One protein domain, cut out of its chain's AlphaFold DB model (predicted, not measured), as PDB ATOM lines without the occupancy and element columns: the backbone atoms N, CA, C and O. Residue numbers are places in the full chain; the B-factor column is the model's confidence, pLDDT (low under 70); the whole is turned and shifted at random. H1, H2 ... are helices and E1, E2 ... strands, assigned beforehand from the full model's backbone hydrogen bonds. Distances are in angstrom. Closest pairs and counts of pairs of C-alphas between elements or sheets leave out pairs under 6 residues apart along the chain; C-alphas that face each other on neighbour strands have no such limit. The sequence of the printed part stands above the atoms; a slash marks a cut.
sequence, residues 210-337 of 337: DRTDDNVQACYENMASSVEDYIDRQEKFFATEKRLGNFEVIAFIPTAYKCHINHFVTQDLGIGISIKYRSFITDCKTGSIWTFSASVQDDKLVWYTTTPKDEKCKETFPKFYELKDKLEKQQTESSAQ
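What this domain is: This is residues 210 to 337 of the 337 residues of an uncharacterized protein of Fibrobacter sp. UWH4 (UniProt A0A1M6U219). One antiparallel sheet of four strands forms a wall with two helices, long H1 and shorter H3, over one face and the other face bare; the two helices run the same way and touch over a short part of each. Short H2 sits off the sheet by the start of H3, and a long loop, residues 242 to 263, leads from the end of H1 back to edge strand E1. The 128 printed residues hold three named helices and four named strands in the order H1 E1 E2 E3 E4 H2 H3, with sheet order E1 - E2 - E3 - E4. The class is mixed, helices and strands; the whole is compact, with a radius of gyration of the C-alphas of 15.2 A, and elongated, spanning 49 by 30 by 21 A.

How they stand to each other: Begin with the sheet: E1, residues 264 to 268, E2, 272 to 277, E3, 289 to 297, and E4, 300 to 306, form a meander, each strand the antiparallel neighbour of the one before, and each such pair is a hairpin. Look across E1 and E2 for N 267 and O 274, 2.8 A apart and within hydrogen-bond range. Across E2 and E3, N 273 and O 292 are 2.8 A apart, and across E3 and E4, N 304 and O 293 are 2.7 A apart, both within range. H1, residues 210 to 241, is on the sheet at a height over the sheet of 10.5 A, over E2 and E3, along the strands at 10 degrees to E3 on the local plane; this makes two layers, a helix on one face of a sheet. Its closest C-alphas to E2 are those of Val 227 and Ile 273, 7.5 A apart. H3, residues 318 to 336, is on the same face at a height of 8.7 A, over E3 and E4, slantwise to the strands at 33 degrees to E4 on the local plane. Its closest C-alphas to E4 are those of Lys 324 and Thr 305, 6.2 A apart. H1, with residues 221 to 228 alone, touches residues 319 to 323 of H3 at a shallow tilt of 24 degrees, the same way; the closest C-alphas, of Ala 224 and Phe 320, are 6.0 A apart. H2, residues 311 to 316, is not on the sheet and is apart from H1. It is close to but not clearly touching H3, with the C-alphas of Lys 314 and Tyr 321 closest at 6.6 A. In H2 and H3 every O i to N i+4 pair is within hydrogen-bond range; in H1, 27 of 28 are.

Where its parts are: Find C-alpha 289 at (-6.341, 22.604, 44.451); from there E3 runs 25.3 A. E4 measures 20.0 A, E2 16.7 A and E1 13.4 A. H1 starts at C-alpha 210, (17.646, 10.061, 43.516), and runs 47.3 A. H3 runs 27.7 A to C-alpha 336 at (-5.921, 49.466, 59.729), and H2 measures 8.7 A.

The domain as a whole: The C-alphas farthest apart, of Asp 210 and Asp 298, are 51.0 A apart. The printed part has no cut and ends at the chain's last residue, 337. The links H1 to E1, 22 residues, and E2 to E3, 11 residues, are long; the others are tight. Look for pLDDT under 70 at residues 210 to 215, 256 to 262 and 337; the mean of the printed part is 89.1.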
ATOM      1  N   ASP A 210      17.624   9.079  42.416       45.97
ATOM      2  CA  ASP A 210      17.646  10.061  43.516       45.97
ATOM      3  C   ASP A 210      17.423  11.495  42.997       45.97
ATOM      4  O   ASP A 210      16.678  12.273  43.582       45.97
ATOM      5  N   ARG A 211      17.963  11.850  41.819       42.28
ATOM      6  CA  ARG A 211      17.738  13.164  41.175       42.28
ATOM      7  C   ARG A 211      16.296  13.437  40.759       42.28
ATOM      8  O   ARG A 211      15.992  14.563  40.353       42.28
ATOM      9  N   THR A 212      15.413  12.440  40.792       52.38
ATOM     10  CA  THR A 212      13.979  12.710  40.680       52.38
ATOM     11  C   THR A 212      13.504  13.596  41.824       52.38
ATOM     12  O   THR A 212      12.721  14.489  41.535       52.38
ATOM     13  N   ASP A 213      14.040  13.484  43.042       55.00
ATOM     14  CA  ASP A 213      13.616  14.339  44.159       55.00
ATOM     15  C   ASP A 213      14.117  15.782  44.024       55.00
ATOM     16  O   ASP A 213      13.323  16.711  44.166       55.00
ATOM     17  N   ASP A 214      15.373  16.004  43.623       59.19
ATOM     18  CA  ASP A 214      15.903  17.366  43.434       59.19
ATOM     19  C   ASP A 214      15.183  18.128  42.308       59.19
ATOM     20  O   ASP A 214      14.850  19.308  42.436       59.19
ATOM     21  N   ASN A 215      14.891  17.451  41.191       67.88
ATOM     22  CA  ASN A 215      14.164  18.061  40.074       67.88
ATOM     23  C   ASN A 215      12.679  18.272  40.393       67.88
ATOM     24  O   ASN A 215      12.064  19.221  39.900       67.88
ATOM     25  N   VAL A 216      12.097  17.392  41.208       71.81
ATOM     26  CA  VAL A 216      10.719  17.508  41.680       71.81
ATOM     27  C   VAL A 216      10.598  18.670  42.670       71.81
ATOM     28  O   VAL A 216       9.703  19.498  42.507       71.81
ATOM     29  N   GLN A 217      11.546  18.827  43.594       76.31
ATOM     30  CA  GLN A 217      11.598  19.971  44.502       76.31
ATOM     31  C   GLN A 217      11.799  21.286  43.740       76.31
ATOM     32  O   GLN A 217      11.030  22.225  43.932       76.31
ATOM     33  N   ALA A 218      12.747  21.344  42.797       81.38
ATOM     34  CA  ALA A 218      12.932  22.516  41.938       81.38
ATOM     35  C   ALA A 218      11.657  22.840  41.136       81.38
ATOM     36  O   ALA A 218      11.302  24.003  40.942       81.38
ATOM     37  N   CYS A 219      10.926  21.816  40.694       82.44
ATOM     38  CA  CYS A 219       9.633  21.994  40.048       82.44
ATOM     39  C   CYS A 219       8.586  22.616  40.994       82.44
ATOM     40  O   CYS A 219       7.835  23.504  40.584       82.44
ATOM     41  N   TYR A 220       8.565  22.212  42.264       84.75
ATOM     42  CA  TYR A 220       7.670  22.778  43.277       84.75
ATOM     43  C   TYR A 220       7.983  24.243  43.562       84.75
ATOM     44  O   TYR A 220       7.075  25.077  43.582       84.75
ATOM     45  N   GLU A 221       9.263  24.580  43.700       84.62
ATOM     46  CA  GLU A 221       9.691  25.965  43.896       84.62
ATOM     47  C   GLU A 221       9.343  26.851  42.696       84.62
ATOM     48  O   GLU A 221       8.824  27.955  42.873       84.62
ATOM     49  N   ASN A 222       9.541  26.340  41.478       87.75
ATOM     50  CA  ASN A 222       9.171  27.039  40.249       87.75
ATOM     51  C   ASN A 222       7.660  27.293  40.149       87.75
ATOM     52  O   ASN A 222       7.244  28.312  39.598       87.75
ATOM     53  N   MET A 223       6.827  26.390  40.676       90.19
ATOM     54  CA  MET A 223       5.376  26.567  40.647       90.19
ATOM     55  C   MET A 223       4.907  27.652  41.624       90.19
ATOM     56  O   MET A 223       4.064  28.466  41.256       90.19
ATOM     57  N   ALA A 224       5.469  27.709  42.834       91.69
ATOM     58  CA  ALA A 224       5.190  28.804  43.764       91.69
ATOM     59  C   ALA A 224       5.615  30.158  43.166       91.69
ATOM     60  O   ALA A 224       4.818  31.094  43.140       91.69
ATOM     61  N   SER A 225       6.810  30.215  42.569       92.38
ATOM     62  CA  SER A 225       7.292  31.404  41.853       92.38
ATOM     63  C   SER A 225       6.371  31.806  40.689       92.38
ATOM     64  O   SER A 225       6.156  32.992  40.453       92.38
ATOM     65  N   SER A 226       5.754  30.841  39.997       92.88
ATOM     66  CA  SER A 226       4.756  31.130  38.956       92.88
ATOM     67  C   SER A 226       3.499  31.817  39.506       92.88
ATOM     68  O   SER A 226       2.913  32.622  38.788       92.88
ATOM     69  N   VAL A 227       3.065  31.518  40.736       95.25
ATOM     70  CA  VAL A 227       1.934  32.231  41.365       95.25
ATOM     71  C   VAL A 227       2.344  33.633  41.786       95.25
ATOM     72  O   VAL A 227       1.568  34.567  41.616       95.25
ATOM     73  N   GLU A 228       3.559  33.799  42.305       95.88
ATOM     74  CA  GLU A 228       4.079  35.120  42.664       95.88
ATOM     75  C   GLU A 228       4.173  36.049  41.444       95.88
ATOM     76  O   GLU A 228       3.738  37.194  41.532       95.88
ATOM     77  N   ASP A 229       4.653  35.554  40.295       95.94
ATOM     78  CA  ASP A 229       4.669  36.321  39.035       95.94
ATOM     79  C   ASP A 229       3.247  36.687  38.574       95.94
ATOM     80  O   ASP A 229       3.016  37.810  38.129       95.94
ATOM     81  N   TYR A 230       2.269  35.786  38.738       96.94
ATOM     82  CA  TYR A 230       0.861  36.104  38.476       96.94
ATOM     83  C   TYR A 230       0.353  37.248  39.373       96.94
ATOM     84  O   TYR A 230      -0.242  38.201  38.869       96.94
ATOM     85  N   ILE A 231       0.608  37.177  40.684       97.56
ATOM     86  CA  ILE A 231       0.184  38.194  41.661       97.56
ATOM     87  C   ILE A 231       0.807  39.556  41.335       97.56
ATOM     88  O   ILE A 231       0.083  40.544  41.231       97.56
ATOM     89  N   ASP A 232       2.121  39.604  41.106       97.56
ATOM     90  CA  ASP A 232       2.851  40.838  40.791       97.56
ATOM     91  C   ASP A 232       2.348  41.487  39.489       97.56
ATOM     92  O   ASP A 232       2.137  42.704  39.424       97.56
ATOM     93  N   ARG A 233       2.077  40.686  38.449       97.69
ATOM     94  CA  ARG A 233       1.479  41.184  37.199       97.69
ATOM     95  C   ARG A 233       0.076  41.733  37.413       97.69
ATOM     96  O   ARG A 233      -0.231  42.802  36.885       97.69
ATOM     97  N   GLN A 234      -0.756  41.042  38.191       98.06
ATOM     98  CA  GLN A 234      -2.111  41.495  38.501       98.06
ATOM     99  C   GLN A 234      -2.098  42.824  39.269       98.06
ATOM    100  O   GLN A 234      -2.868  43.727  38.946       98.06
ATOM    101  N   GLU A 235      -1.206  42.968  40.251       97.56
ATOM    102  CA  GLU A 235      -1.046  44.188  41.047       97.56
ATOM    103  C   GLU A 235      -0.579  45.372  40.194       97.56
ATOM    104  O   GLU A 235      -1.176  46.452  40.248       97.56
ATOM    105  N   LYS A 236       0.434  45.171  39.342       98.19
ATOM    106  CA  LYS A 236       0.919  46.195  38.400       98.19
ATOM    107  C   LYS A 236      -0.152  46.617  37.400       98.19
ATOM    108  O   LYS A 236      -0.309  47.809  37.116       98.19
ATOM    109  N   PHE A 237      -0.895  45.643  36.881       98.19
ATOM    110  CA  PHE A 237      -2.001  45.894  35.970       98.19
ATOM    111  C   PHE A 237      -3.103  46.706  36.661       98.19
ATOM    112  O   PHE A 237      -3.506  47.748  36.148       98.19
ATOM    113  N   PHE A 238      -3.516  46.311  37.869       97.94
ATOM    114  CA  PHE A 238      -4.520  47.036  38.647       97.94
ATOM    115  C   PHE A 238      -4.080  48.467  38.989       97.94
ATOM    116  O   PHE A 238      -4.881  49.397  38.887       97.94
ATOM    117  N   ALA A 239      -2.807  48.680  39.339       97.56
ATOM    118  CA  ALA A 239      -2.285  50.010  39.641       97.56
ATOM    119  C   ALA A 239      -2.461  50.994  38.468       97.56
ATOM    120  O   ALA A 239      -2.791  52.161  38.709       97.56
ATOM    121  N   THR A 240      -2.291  50.504  37.234       97.88
ATOM    122  CA  THR A 240      -2.356  51.285  35.988       97.88
ATOM    123  C   THR A 240      -3.785  51.419  35.461       97.88
ATOM    124  O   THR A 240      -4.244  52.519  35.173       97.88
ATOM    125  N   GLU A 241      -4.502  50.301  35.369       97.75
ATOM    126  CA  GLU A 241      -5.770  50.197  34.636       97.75
ATOM    127  C   GLU A 241      -7.004  50.270  35.543       97.75
ATOM    128  O   GLU A 241      -8.128  50.336  35.047       97.75
ATOM    129  N   LYS A 242      -6.819  50.214  36.870       96.56
ATOM    130  CA  LYS A 242      -7.897  50.206  37.880       96.56
ATOM    131  C   LYS A 242      -8.951  49.113  37.659       96.56
ATOM    132  O   LYS A 242     -10.092  49.236  38.094       96.56
ATOM    133  N   ARG A 243      -8.570  48.014  37.003       97.06
ATOM    134  CA  ARG A 243      -9.405  46.825  36.769       97.06
ATOM    135  C   ARG A 243      -8.569  45.552  36.846       97.06
ATOM    136  O   ARG A 243      -7.345  45.604  36.776       97.06
ATOM    137  N   LEU A 244      -9.241  44.411  36.977       98.00
ATOM    138  CA  LEU A 244      -8.615  43.088  36.984       98.00
ATOM    139  C   LEU A 244      -8.558  42.516  35.563       98.00
ATOM    140  O   LEU A 244      -9.481  42.722  34.773       98.00
ATOM    141  N   GLY A 245      -7.471  41.817  35.244       96.88
ATOM    142  CA  GLY A 245      -7.289  41.096  33.985       96.88
ATOM    143  C   GLY A 245      -7.231  39.583  34.189       96.88
ATOM    144  O   GLY A 245      -6.972  39.120  35.298       96.88
ATOM    145  N   ASN A 246      -7.465  38.849  33.099       98.06
ATOM    146  CA  ASN A 246      -7.162  37.421  32.975       98.06
ATOM    147  C   ASN A 246      -5.705  37.225  32.517       98.06
ATOM    148  O   ASN A 246      -4.983  38.209  32.333       98.06
ATOM    149  N   PHE A 247      -5.266  35.978  32.297       96.88
ATOM    150  CA  PHE A 247      -3.863  35.689  31.967       96.88
ATOM    151  C   PHE A 247      -3.378  36.431  30.719       96.88
ATOM    152  O   PHE A 247      -2.286  36.995  30.718       96.88
ATOM    153  N   GLU A 248      -4.201  36.457  29.671       97.12
ATOM    154  CA  GLU A 248      -3.875  37.133  28.416       97.12
ATOM    155  C   GLU A 248      -3.732  38.646  28.618       97.12
ATOM    156  O   GLU A 248      -2.739  39.238  28.197       97.12
ATOM    157  N   VAL A 249      -4.685  39.262  29.321       97.56
ATOM    158  CA  VAL A 249      -4.727  40.713  29.543       97.56
ATOM    159  C   VAL A 249      -3.542  41.202  30.380       97.56
ATOM    160  O   VAL A 249      -3.004  42.270  30.092       97.56
ATOM    161  N   ILE A 250      -3.102  40.430  31.378       97.62
ATOM    162  CA  ILE A 250      -1.946  40.793  32.219       97.62
ATOM    163  C   ILE A 250      -0.607  40.276  31.670       97.62
ATOM    164  O   ILE A 250       0.424  40.385  32.338       97.62
ATOM    165  N   ALA A 251      -0.614  39.693  30.466       96.12
ATOM    166  CA  ALA A 251       0.543  39.060  29.842       96.12
ATOM    167  C   ALA A 251       1.241  38.038  30.766       96.12
ATOM    168  O   ALA A 251       2.472  38.011  30.871       96.12
ATOM    169  N   PHE A 252       0.454  37.216  31.463       95.31
ATOM    170  CA  PHE A 252       0.944  36.106  32.275       95.31
ATOM    171  C   PHE A 252       1.000  34.820  31.445       95.31
ATOM    172  O   PHE A 252       0.021  34.415  30.817       95.31
ATOM    173  N   ILE A 253       2.156  34.152  31.465       90.62
ATOM    174  CA  ILE A 253       2.371  32.859  30.812       90.62
ATOM    175  C   ILE A 253       2.763  31.862  31.905       90.62
ATOM    176  O   ILE A 253       3.842  32.012  32.480       90.62
ATOM    177  N   PRO A 254       1.945  30.831  32.189       84.12
ATOM    178  CA  PRO A 254       2.253  29.868  33.237       84.12
ATOM    179  C   PRO A 254       3.601  29.192  32.985       84.12
ATOM    180  O   PRO A 254       3.808  28.545  31.955       84.12
ATOM    181  N   THR A 255       4.513  29.259  33.953       72.81
ATOM    182  CA  THR A 255       5.845  28.635  33.857       72.81
ATOM    183  C   THR A 255       5.791  27.101  33.903       72.81
ATOM    184  O   THR A 255       6.800  26.428  33.678       72.81
ATOM    185  N   ALA A 256       4.598  26.536  34.126       59.66
ATOM    186  CA  ALA A 256       4.307  25.107  34.193       59.66
ATOM    187  C   ALA A 256       4.763  24.297  32.961       59.66
ATOM    188  O   ALA A 256       4.881  23.080  33.059       59.66
ATOM    189  N   TYR A 257       5.090  24.935  31.830       52.56
ATOM    190  CA  TYR A 257       5.634  24.253  30.648       52.56
ATOM    191  C   TYR A 257       7.034  23.645  30.840       52.56
ATOM    192  O   TYR A 257       7.409  22.762  30.070       52.56
ATOM    193  N   LYS A 258       7.823  24.106  31.826       55.94
ATOM    194  CA  LYS A 258       9.188  23.591  32.070       55.94
ATOM    195  C   LYS A 258       9.267  22.509  33.146       55.94
ATOM    196  O   LYS A 258      10.189  21.697  33.117       55.94
ATOM    197  N   CYS A 259       8.308  22.471  34.064       61.62
ATOM    198  CA  CYS A 259       8.106  21.311  34.924       61.62
ATOM    199  C   CYS A 259       7.615  20.148  34.071       61.62
ATOM    200  O   CYS A 259       6.793  20.362  33.182       61.62
ATOM    201  N   HIS A 260       8.055  18.919  34.352       57.28
ATOM    202  CA  HIS A 260       7.443  17.732  33.755       57.28
ATOM    203  C   HIS A 260       5.914  17.866  33.827       57.28
ATOM    204  O   HIS A 260       5.338  17.963  34.911       57.28
ATOM    205  N   ILE A 261       5.290  17.918  32.645       56.84
ATOM    206  CA  ILE A 261       3.975  18.516  32.320       56.84
ATOM    207  C   ILE A 261       2.794  17.838  33.064       56.84
ATOM    208  O   ILE A 261       1.630  18.191  32.900       56.84
ATOM    209  N   ASN A 262       3.073  16.865  33.931       68.69
ATOM    210  CA  ASN A 262       2.088  15.962  34.504       68.69
ATOM    211  C   ASN A 262       1.829  16.164  36.005       68.69
ATOM    212  O   ASN A 262       0.877  15.574  36.510       68.69
ATOM    213  N   HIS A 263       2.624  16.961  36.733       83.75
ATOM    214  CA  HIS A 263       2.445  17.075  38.190       83.75
ATOM    215  C   HIS A 263       1.453  18.157  38.616       83.75
ATOM    216  O   HIS A 263       0.739  17.964  39.598       83.75
ATOM    217  N   PHE A 264       1.365  19.254  37.868       88.62
ATOM    218  CA  PHE A 264       0.444  20.353  38.147       88.62
ATOM    219  C   PHE A 264      -0.270  20.786  36.882       88.62
ATOM    220  O   PHE A 264       0.283  20.730  35.787       88.62
ATOM    221  N   VAL A 265      -1.497  21.260  37.054       89.75
ATOM    222  CA  VAL A 265      -2.237  21.952  36.004       89.75
ATOM    223  C   VAL A 265      -2.640  23.319  36.511       89.75
ATOM    224  O   VAL A 265      -3.358  23.423  37.504       89.75
ATOM    225  N   THR A 266      -2.177  24.340  35.801       92.25
ATOM    226  CA  THR A 266      -2.558  25.731  36.019       92.25
ATOM    227  C   THR A 266      -3.788  26.054  35.178       92.25
ATOM    228  O   THR A 266      -3.848  25.700  34.000       92.25
ATOM    229  N   GLN A 267      -4.771  26.715  35.778       95.12
ATOM    230  CA  GLN A 267      -6.019  27.118  35.140       95.12
ATOM    231  C   GLN A 267      -6.268  28.610  35.376       95.12
ATOM    232  O   GLN A 267      -6.168  29.079  36.510       95.12
ATOM    233  N   ASP A 268      -6.612  29.322  34.303       96.50
ATOM    234  CA  ASP A 268      -7.087  30.706  34.352       96.50
ATOM    235  C   ASP A 268      -8.537  30.736  34.863       96.50
ATOM    236  O   ASP A 268      -9.399  30.016  34.348       96.50
ATOM    237  N   LEU A 269      -8.795  31.545  35.890       97.25
ATOM    238  CA  LEU A 269     -10.123  31.768  36.470       97.25
ATOM    239  C   LEU A 269     -10.700  33.148  36.112       97.25
ATOM    240  O   LEU A 269     -11.681  33.586  36.714       97.25
ATOM    241  N   GLY A 270     -10.089  33.871  35.175       96.44
ATOM    242  CA  GLY A 270     -10.481  35.212  34.752       96.44
ATOM    243  C   GLY A 270      -9.937  36.313  35.661       96.44
ATOM    244  O   GLY A 270      -9.286  37.222  35.173       96.44
ATOM    245  N   ILE A 271     -10.178  36.236  36.972       95.69
ATOM    246  CA  ILE A 271      -9.610  37.159  37.983       95.69
ATOM    247  C   ILE A 271      -8.756  36.415  39.019       95.69
ATOM    248  O   ILE A 271      -8.549  36.876  40.143       95.69
ATOM    249  N   GLY A 272      -8.302  35.214  38.662       97.38
ATOM    250  CA  GLY A 272      -7.566  34.330  39.549       97.38
ATOM    251  C   GLY A 272      -6.788  33.252  38.810       97.38
ATOM    252  O   GLY A 272      -6.980  33.011  37.619       97.38
ATOM    253  N   ILE A 273      -5.956  32.555  39.571       97.50
ATOM    254  CA  ILE A 273      -5.194  31.382  39.159       97.50
ATOM    255  C   ILE A 273      -5.586  30.195  40.040       97.50
ATOM    256  O   ILE A 273      -5.666  30.311  41.264       97.50
ATOM    257  N   SER A 274      -5.818  29.039  39.419       96.81
ATOM    258  CA  SER A 274      -5.969  27.757  40.111       96.81
ATOM    259  C   SER A 274      -4.829  26.819  39.742       96.81
ATOM    260  O   SER A 274      -4.504  26.659  38.568       96.81
ATOM    261  N   ILE A 275      -4.257  26.154  40.742       95.00
ATOM    262  CA  ILE A 275      -3.230  25.129  40.580       95.00
ATOM    263  C   ILE A 275      -3.782  23.819  41.111       95.00
ATOM    264  O   ILE A 275      -4.105  23.712  42.289       95.00
ATOM    265  N   LYS A 276      -3.867  22.806  40.249       94.44
ATOM    266  CA  LYS A 276      -4.323  21.462  40.610       94.44
ATOM    267  C   LYS A 276      -3.164  20.474  40.597       94.44
ATOM    268  O   LYS A 276      -2.576  20.241  39.541       94.44
ATOM    269  N   TYR A 277      -2.896  19.836  41.732       91.88
ATOM    270  CA  TYR A 277      -1.940  18.733  41.831       91.88
ATOM    271  C   TYR A 277      -2.497  17.474  41.156       91.88
ATOM    272  O   TYR A 277      -3.633  17.069  41.409       91.88
ATOM    273  N   ARG A 278      -1.715  16.847  40.277       87.75
ATOM    274  CA  ARG A 278      -2.071  15.627  39.528       87.75
ATOM    275  C   ARG A 278      -1.154  14.442  39.805       87.75
ATOM    276  O   ARG A 278      -1.450  13.340  39.352       87.75
ATOM    277  N   SER A 279      -0.068  14.658  40.534       81.81
ATOM    278  CA  SER A 279       0.869  13.590  40.857       81.81
ATOM    279  C   SER A 279       0.411  12.787  42.078       81.81
ATOM    280  O   SER A 279      -0.468  13.203  42.831       81.81
ATOM    281  N   PHE A 280       0.994  11.608  42.226       76.38
ATOM    282  CA  PHE A 280       0.824  10.656  43.333       76.38
ATOM    283  C   PHE A 280       2.176  10.397  44.021       76.38
ATOM    284  O   PHE A 280       2.311   9.452  44.788       76.38
ATOM    285  N   ILE A 281       3.193  11.199  43.682       74.94
ATOM    286  CA  ILE A 281       4.570  11.029  44.160       74.94
ATOM    287  C   ILE A 281       4.710  11.492  45.610       74.94
ATOM    288  O   ILE A 281       5.539  10.957  46.336       74.94
ATOM    289  N   THR A 282       3.916  12.474  46.040       81.75
ATOM    290  CA  THR A 282       3.993  13.000  47.404       81.75
ATOM    291  C   THR A 282       2.819  12.546  48.249       81.75
ATOM    292  O   THR A 282       1.804  12.054  47.756       81.75
ATOM    293  N   ASP A 283       2.961  12.774  49.548       85.25
ATOM    294  CA  ASP A 283       1.933  12.536  50.550       85.25
ATOM    295  C   ASP A 283       0.690  13.433  50.400       85.25
ATOM    296  O   ASP A 283      -0.361  13.124  50.960       85.25
ATOM    297  N   CYS A 284       0.773  14.525  49.634       88.19
ATOM    298  CA  CYS A 284      -0.375  15.379  49.347       88.19
ATOM    299  C   CYS A 284      -1.379  14.665  48.435       88.19
ATOM    300  O   CYS A 284      -1.033  14.162  47.364       88.19
ATOM    301  N   LYS A 285      -2.661  14.676  48.809       91.69
ATOM    302  CA  LYS A 285      -3.710  14.019  48.025       91.69
ATOM    303  C   LYS A 285      -3.763  14.527  46.575       91.69
ATOM    304  O   LYS A 285      -3.947  15.721  46.323       91.69
ATOM    305  N   THR A 286      -3.707  13.606  45.609       89.81
ATOM    306  CA  THR A 286      -3.923  13.909  44.188       89.81
ATOM    307  C   THR A 286      -5.270  14.605  43.978       89.81
ATOM    308  O   THR A 286      -6.301  14.196  44.513       89.81
ATOM    309  N   GLY A 287      -5.273  15.658  43.165       91.50
ATOM    310  CA  GLY A 287      -6.446  16.486  42.910       91.50
ATOM    311  C   GLY A 287      -6.629  17.640  43.891       91.50
ATOM    312  O   GLY A 287      -7.612  18.361  43.746       91.50
ATOM    313  N   SER A 288      -5.707  17.836  44.838       95.69
ATOM    314  CA  SER A 288      -5.633  19.037  45.676       95.69
ATOM    315  C   SER A 288      -5.506  20.301  44.826       95.69
ATOM    316  O   SER A 288      -4.786  20.309  43.824       95.69
ATOM    317  N   ILE A 289      -6.243  21.349  45.203       96.69
ATOM    318  CA  ILE A 289      -6.341  22.604  44.451       96.69
ATOM    319  C   ILE A 289      -5.961  23.772  45.357       96.69
ATOM    320  O   ILE A 289      -6.510  23.910  46.450       96.69
ATOM    321  N   TRP A 290      -5.067  24.624  44.863       97.31
ATOM    322  CA  TRP A 290      -4.831  25.964  45.389       97.31
ATOM    323  C   TRP A 290      -5.483  26.973  44.457       97.31
ATOM    324  O   TRP A 290      -5.423  26.824  43.237       97.31
ATOM    325  N   THR A 291      -6.106  28.003  45.012       98.06
ATOM    326  CA  THR A 291      -6.682  29.095  44.226       98.06
ATOM    327  C   THR A 291      -6.274  30.421  44.831       98.06
ATOM    328  O   THR A 291      -6.357  30.583  46.044       98.06
ATOM    329  N   PHE A 292      -5.857  31.350  43.975       98.06
ATOM    330  CA  PHE A 292      -5.529  32.727  44.318       98.06
ATOM    331  C   PHE A 292      -6.342  33.624  43.390       98.06
ATOM    332  O   PHE A 292      -6.124  33.632  42.181       98.06
ATOM    333  N   SER A 293      -7.319  34.334  43.936       97.88
ATOM    334  CA  SER A 293      -8.229  35.201  43.180       97.88
ATOM    335  C   SER A 293      -8.235  36.597  43.774       97.88
ATOM    336  O   SER A 293      -8.026  36.741  44.972       97.88
ATOM    337  N   ALA A 294      -8.448  37.617  42.957       97.25
ATOM    338  CA  ALA A 294      -8.494  38.999  43.413       97.25
ATOM    339  C   ALA A 294      -9.901  39.586  43.267       97.25
ATOM    340  O   ALA A 294     -10.682  39.169  42.413       97.25
ATOM    341  N   SER A 295     -10.208  40.590  44.079       97.44
ATOM    342  CA  SER A 295     -11.369  41.466  43.949       97.44
ATOM    343  C   SER A 295     -10.957  42.911  44.217       97.44
ATOM    344  O   SER A 295      -9.870  43.166  44.736       97.44
ATOM    345  N   VAL A 296     -11.822  43.854  43.858       97.12
ATOM    346  CA  VAL A 296     -11.623  45.282  44.115       97.12
ATOM    347  C   VAL A 296     -12.657  45.726  45.142       97.12
ATOM    348  O   VAL A 296     -13.855  45.564  44.912       97.12
ATOM    349  N   GLN A 297     -12.196  46.267  46.268       96.25
ATOM    350  CA  GLN A 297     -13.033  46.827  47.332       96.25
ATOM    351  C   GLN A 297     -12.485  48.194  47.713       96.25
ATOM    352  O   GLN A 297     -11.296  48.307  47.992       96.25
ATOM    353  N   ASP A 298     -13.332  49.224  47.690       94.44
ATOM    354  CA  ASP A 298     -12.947  50.603  48.025       94.44
ATOM    355  C   ASP A 298     -11.682  51.074  47.279       94.44
ATOM    356  O   ASP A 298     -10.744  51.607  47.870       94.44
ATOM    357  N   ASP A 299     -11.630  50.801  45.968       94.38
ATOM    358  CA  ASP A 299     -10.488  51.070  45.078       94.38
ATOM    359  C   ASP A 299      -9.156  50.404  45.489       94.38
ATOM    360  O   ASP A 299      -8.092  50.719  44.945       94.38
ATOM    361  N   LYS A 300      -9.205  49.431  46.406       94.75
ATOM    362  CA  LYS A 300      -8.076  48.604  46.842       94.75
ATOM    363  C   LYS A 300      -8.220  47.169  46.328       94.75
ATOM    364  O   LYS A 300      -9.320  46.640  46.169       94.75
ATOM    365  N   LEU A 301      -7.081  46.528  46.067       95.06
ATOM    366  CA  LEU A 301      -7.014  45.122  45.673       95.06
ATOM    367  C   LEU A 301      -7.107  44.224  46.915       95.06
ATOM    368  O   LEU A 301      -6.343  44.402  47.861       95.06
ATOM    369  N   VAL A 302      -8.004  43.239  46.893       97.06
ATOM    370  CA  VAL A 302      -8.186  42.246  47.963       97.06
ATOM    371  C   VAL A 302      -8.009  40.845  47.387       97.06
ATOM    372  O   VAL A 302      -8.621  40.506  46.375       97.06
ATOM    373  N   TRP A 303      -7.185  40.018  48.028       97.62
ATOM    374  CA  TRP A 303      -6.855  38.663  47.585       97.62
ATOM    375  C   TRP A 303      -7.626  37.592  48.375       97.62
ATOM    376  O   TRP A 303      -7.613  37.545  49.598       97.62
ATOM    377  N   TYR A 304      -8.245  36.650  47.680       97.62
ATOM    378  CA  TYR A 304      -8.888  35.479  48.259       97.62
ATOM    379  C   TYR A 304      -8.107  34.233  47.888       97.62
ATOM    380  O   TYR A 304      -7.970  33.899  46.705       97.62
ATOM    381  N   THR A 305      -7.631  33.527  48.910       97.44
ATOM    382  CA  THR A 305      -6.879  32.287  48.738       97.44
ATOM    383  C   THR A 305      -7.628  31.096  49.311       97.44
ATOM    384  O   THR A 305      -8.076  31.135  50.457       97.44
ATOM    385  N   THR A 306      -7.709  30.004  48.555       97.31
ATOM    386  CA  THR A 306      -8.174  28.712  49.072       97.31
ATOM    387  C   THR A 306      -7.063  27.684  48.961       97.31
ATOM    388  O   THR A 306      -6.481  27.511  47.890       97.31
ATOM    389  N   THR A 307      -6.797  26.977  50.055       96.56
ATOM    390  CA  THR A 307      -5.790  25.913  50.132       96.56
ATOM    391  C   THR A 307      -6.458  24.558  50.378       96.56
ATOM    392  O   THR A 307      -7.545  24.507  50.967       96.56
ATOM    393  N   PRO A 308      -5.822  23.441  49.990       96.31
ATOM    394  CA  PRO A 308      -6.265  22.109  50.386       96.31
ATOM    395  C   PRO A 308      -6.341  21.980  51.914       96.31
ATOM    396  O   PRO A 308      -5.492  22.512  52.628       96.31
ATOM    397  N   LYS A 309      -7.346  21.244  52.411       92.88
ATOM    398  CA  LYS A 309      -7.511  20.928  53.847       92.88
ATOM    399  C   LYS A 309      -6.545  19.851  54.356       92.88
ATOM    400  O   LYS A 309      -6.537  19.552  55.542       92.88
ATOM    401  N   ASP A 310      -5.823  19.205  53.452       91.81
ATOM    402  CA  ASP A 310      -4.897  18.125  53.766       91.81
ATOM    403  C   ASP A 310      -3.586  18.709  54.318       91.81
ATOM    404  O   ASP A 310      -2.861  19.387  53.590       91.81
ATOM    405  N   GLU A 311      -3.286  18.461  55.597       93.38
ATOM    406  CA  GLU A 311      -2.069  18.957  56.266       93.38
ATOM    407  C   GLU A 311      -0.791  18.442  55.593       93.38
ATOM    408  O   GLU A 311       0.206  19.161  55.522       93.38
ATOM    409  N   LYS A 312      -0.835  17.257  54.971       92.81
ATOM    410  CA  LYS A 312       0.302  16.731  54.204       92.81
ATOM    411  C   LYS A 312       0.653  17.620  53.013       92.81
ATOM    412  O   LYS A 312       1.817  17.721  52.629       92.81
ATOM    413  N   CYS A 313      -0.328  18.320  52.437       93.25
ATOM    414  CA  CYS A 313      -0.077  19.297  51.379       93.25
ATOM    415  C   CYS A 313       0.642  20.547  51.895       93.25
ATOM    416  O   CYS A 313       1.393  21.151  51.131       93.25
ATOM    417  N   LYS A 314       0.457  20.916  53.167       94.81
ATOM    418  CA  LYS A 314       1.185  22.020  53.803       94.81
ATOM    419  C   LYS A 314       2.646  21.670  54.033       94.81
ATOM    420  O   LYS A 314       3.512  22.476  53.715       94.81
ATOM    421  N   GLU A 315       2.907  20.460  54.511       91.62
ATOM    422  CA  GLU A 315       4.270  19.948  54.683       91.62
ATOM    423  C   GLU A 315       4.993  19.800  53.338       91.62
ATOM    424  O   GLU A 315       6.151  20.186  53.207       91.62
ATOM    425  N   THR A 316       4.292  19.297  52.317       89.75
ATOM    426  CA  THR A 316       4.873  19.073  50.984       89.75
ATOM    427  C   THR A 316       5.091  20.380  50.211       89.75
ATOM    428  O   THR A 316       6.076  20.518  49.489       89.75
ATOM    429  N   PHE A 317       4.168  21.342  50.323       93.00
ATOM    430  CA  PHE A 317       4.166  22.564  49.513       93.00
ATOM    431  C   PHE A 317       4.094  23.843  50.364       93.00
ATOM    432  O   PHE A 317       3.186  24.659  50.169       93.00
ATOM    433  N   PRO A 318       5.053  24.068  51.282       94.50
ATOM    434  CA  PRO A 318       4.977  25.144  52.271       94.50
ATOM    435  C   PRO A 318       4.884  26.534  51.631       94.50
ATOM    436  O   PRO A 318       4.112  27.369  52.097       94.50
ATOM    437  N   LYS A 319       5.553  26.755  50.490       94.38
ATOM    438  CA  LYS A 319       5.561  28.053  49.795       94.38
ATOM    439  C   LYS A 319       4.172  28.546  49.366       94.38
ATOM    440  O   LYS A 319       3.937  29.749  49.372       94.38
ATOM    441  N   PHE A 320       3.221  27.662  49.033       94.69
ATOM    442  CA  PHE A 320       1.848  28.111  48.737       94.69
ATOM    443  C   PHE A 320       1.130  28.645  49.978       94.69
ATOM    444  O   PHE A 320       0.299  29.544  49.865       94.69
ATOM    445  N   TYR A 321       1.437  28.087  51.150       96.00
ATOM    446  CA  TYR A 321       0.857  28.513  52.420       96.00
ATOM    447  C   TYR A 321       1.537  29.792  52.920       96.00
ATOM    448  O   TYR A 321       0.841  30.717  53.316       96.00
ATOM    449  N   GLU A 322       2.860  29.908  52.779       95.94
ATOM    450  CA  GLU A 322       3.594  31.158  53.041       95.94
ATOM    451  C   GLU A 322       3.067  32.319  52.182       95.94
ATOM    452  O   GLU A 322       2.867  33.431  52.676       95.94
ATOM    453  N   LEU A 323       2.791  32.057  50.900       95.75
ATOM    454  CA  LEU A 323       2.225  33.051  49.992       95.75
ATOM    455  C   LEU A 323       0.813  33.472  50.413       95.75
ATOM    456  O   LEU A 323       0.497  34.659  50.385       95.75
ATOM    457  N   LYS A 324      -0.025  32.522  50.841       96.19
ATOM    458  CA  LYS A 324      -1.335  32.824  51.425       96.19
ATOM    459  C   LYS A 324      -1.197  33.745  52.643       96.19
ATOM    460  O   LYS A 324      -1.820  34.804  52.667       96.19
ATOM    461  N   ASP A 325      -0.356  33.375  53.607       96.69
ATOM    462  CA  ASP A 325      -0.191  34.123  54.857       96.69
ATOM    463  C   ASP A 325       0.298  35.559  54.583       96.69
ATOM    464  O   ASP A 325      -0.155  36.521  55.209       96.69
ATOM    465  N   LYS A 326       1.177  35.731  53.583       96.94
ATOM    466  CA  LYS A 326       1.642  37.044  53.112       96.94
ATOM    467  C   LYS A 326       0.492  37.921  52.599       96.94
ATOM    468  O   LYS A 326       0.426  39.094  52.967       96.94
ATOM    469  N   LEU A 327      -0.406  37.374  51.776       96.31
ATOM    470  CA  LEU A 327      -1.529  38.120  51.190       96.31
ATOM    471  C   LEU A 327      -2.598  38.479  52.235       96.31
ATOM    472  O   LEU A 327      -3.147  39.580  52.200       96.31
ATOM    473  N   GLU A 328      -2.871  37.584  53.188       95.31
ATOM    474  CA  GLU A 328      -3.805  37.842  54.297       95.31
ATOM    475  C   GLU A 328      -3.276  38.940  55.237       95.31
ATOM    476  O   GLU A 328      -4.020  39.823  55.682       95.31
ATOM    477  N   LYS A 329      -1.962  38.946  55.493       95.81
ATOM    478  CA  LYS A 329      -1.318  39.984  56.302       95.81
ATOM    479  C   LYS A 329      -1.406  41.364  55.646       95.81
ATOM    480  O   LYS A 329      -1.782  42.325  56.316       95.81
ATOM    481  N   GLN A 330      -1.126  41.457  54.344       92.62
ATOM    482  CA  GLN A 330      -1.220  42.716  53.589       92.62
ATOM    483  C   GLN A 330      -2.629  43.328  53.652       92.62
ATOM    484  O   GLN A 330      -2.773  44.541  53.803       92.62
ATOM    485  N   GLN A 331      -3.675  42.500  53.611       91.25
ATOM    486  CA  GLN A 331      -5.060  42.973  53.734       91.25
ATOM    487  C   GLN A 331      -5.366  43.538  55.114       91.25
ATOM    488  O   GLN A 331      -5.974  44.607  55.224       91.25
ATOM    489  N   THR A 332      -4.912  42.847  56.158       91.56
ATOM    490  CA  THR A 332      -5.126  43.271  57.546       91.56
ATOM    491  C   THR A 332      -4.459  44.623  57.810       91.56
ATOM    492  O   THR A 332      -5.075  45.513  58.391       91.56
ATOM    493  N   GLU A 333      -3.234  44.818  57.314       90.81
ATOM    494  CA  GLU A 333      -2.506  46.088  57.434       90.81
ATOM    495  C   GLU A 333      -3.174  47.217  56.633       90.81
ATOM    496  O   GLU A 333      -3.295  48.335  57.132       90.81
ATOM    497  N   SER A 334      -3.682  46.925  55.431       85.38
ATOM    498  CA  SER A 334      -4.371  47.912  54.583       85.38
ATOM    499  C   SER A 334      -5.740  48.366  55.107       85.38
ATOM    500  O   SER A 334      -6.240  49.402  54.664       85.38
ATOM    501  N   SER A 335      -6.338  47.583  56.014       81.62
ATOM    502  CA  SER A 335      -7.624  47.875  56.667       81.62
ATOM    503  C   SER A 335      -7.457  48.681  57.959       81.62
ATOM    504  O   SER A 335      -8.423  49.250  58.459       81.62
ATOM    505  N   ALA A 336      -6.246  48.706  58.523       81.50
ATOM    506  CA  ALA A 336      -5.921  49.466  59.729       81.50
ATOM    507  C   ALA A 336      -5.483  50.918  59.436       81.50
ATOM    508  O   ALA A 336      -5.386  51.713  60.371       81.50
ATOM    509  N   GLN A 337      -5.206  51.241  58.166       68.56
ATOM    510  CA  GLN A 337      -4.901  52.582  57.649       68.56
ATOM    511  C   GLN A 337      -6.130  53.194  56.986       68.56
ATOM    512  O   GLN A 337      -6.391  54.384  57.269       68.56
TER     513      GLN A 337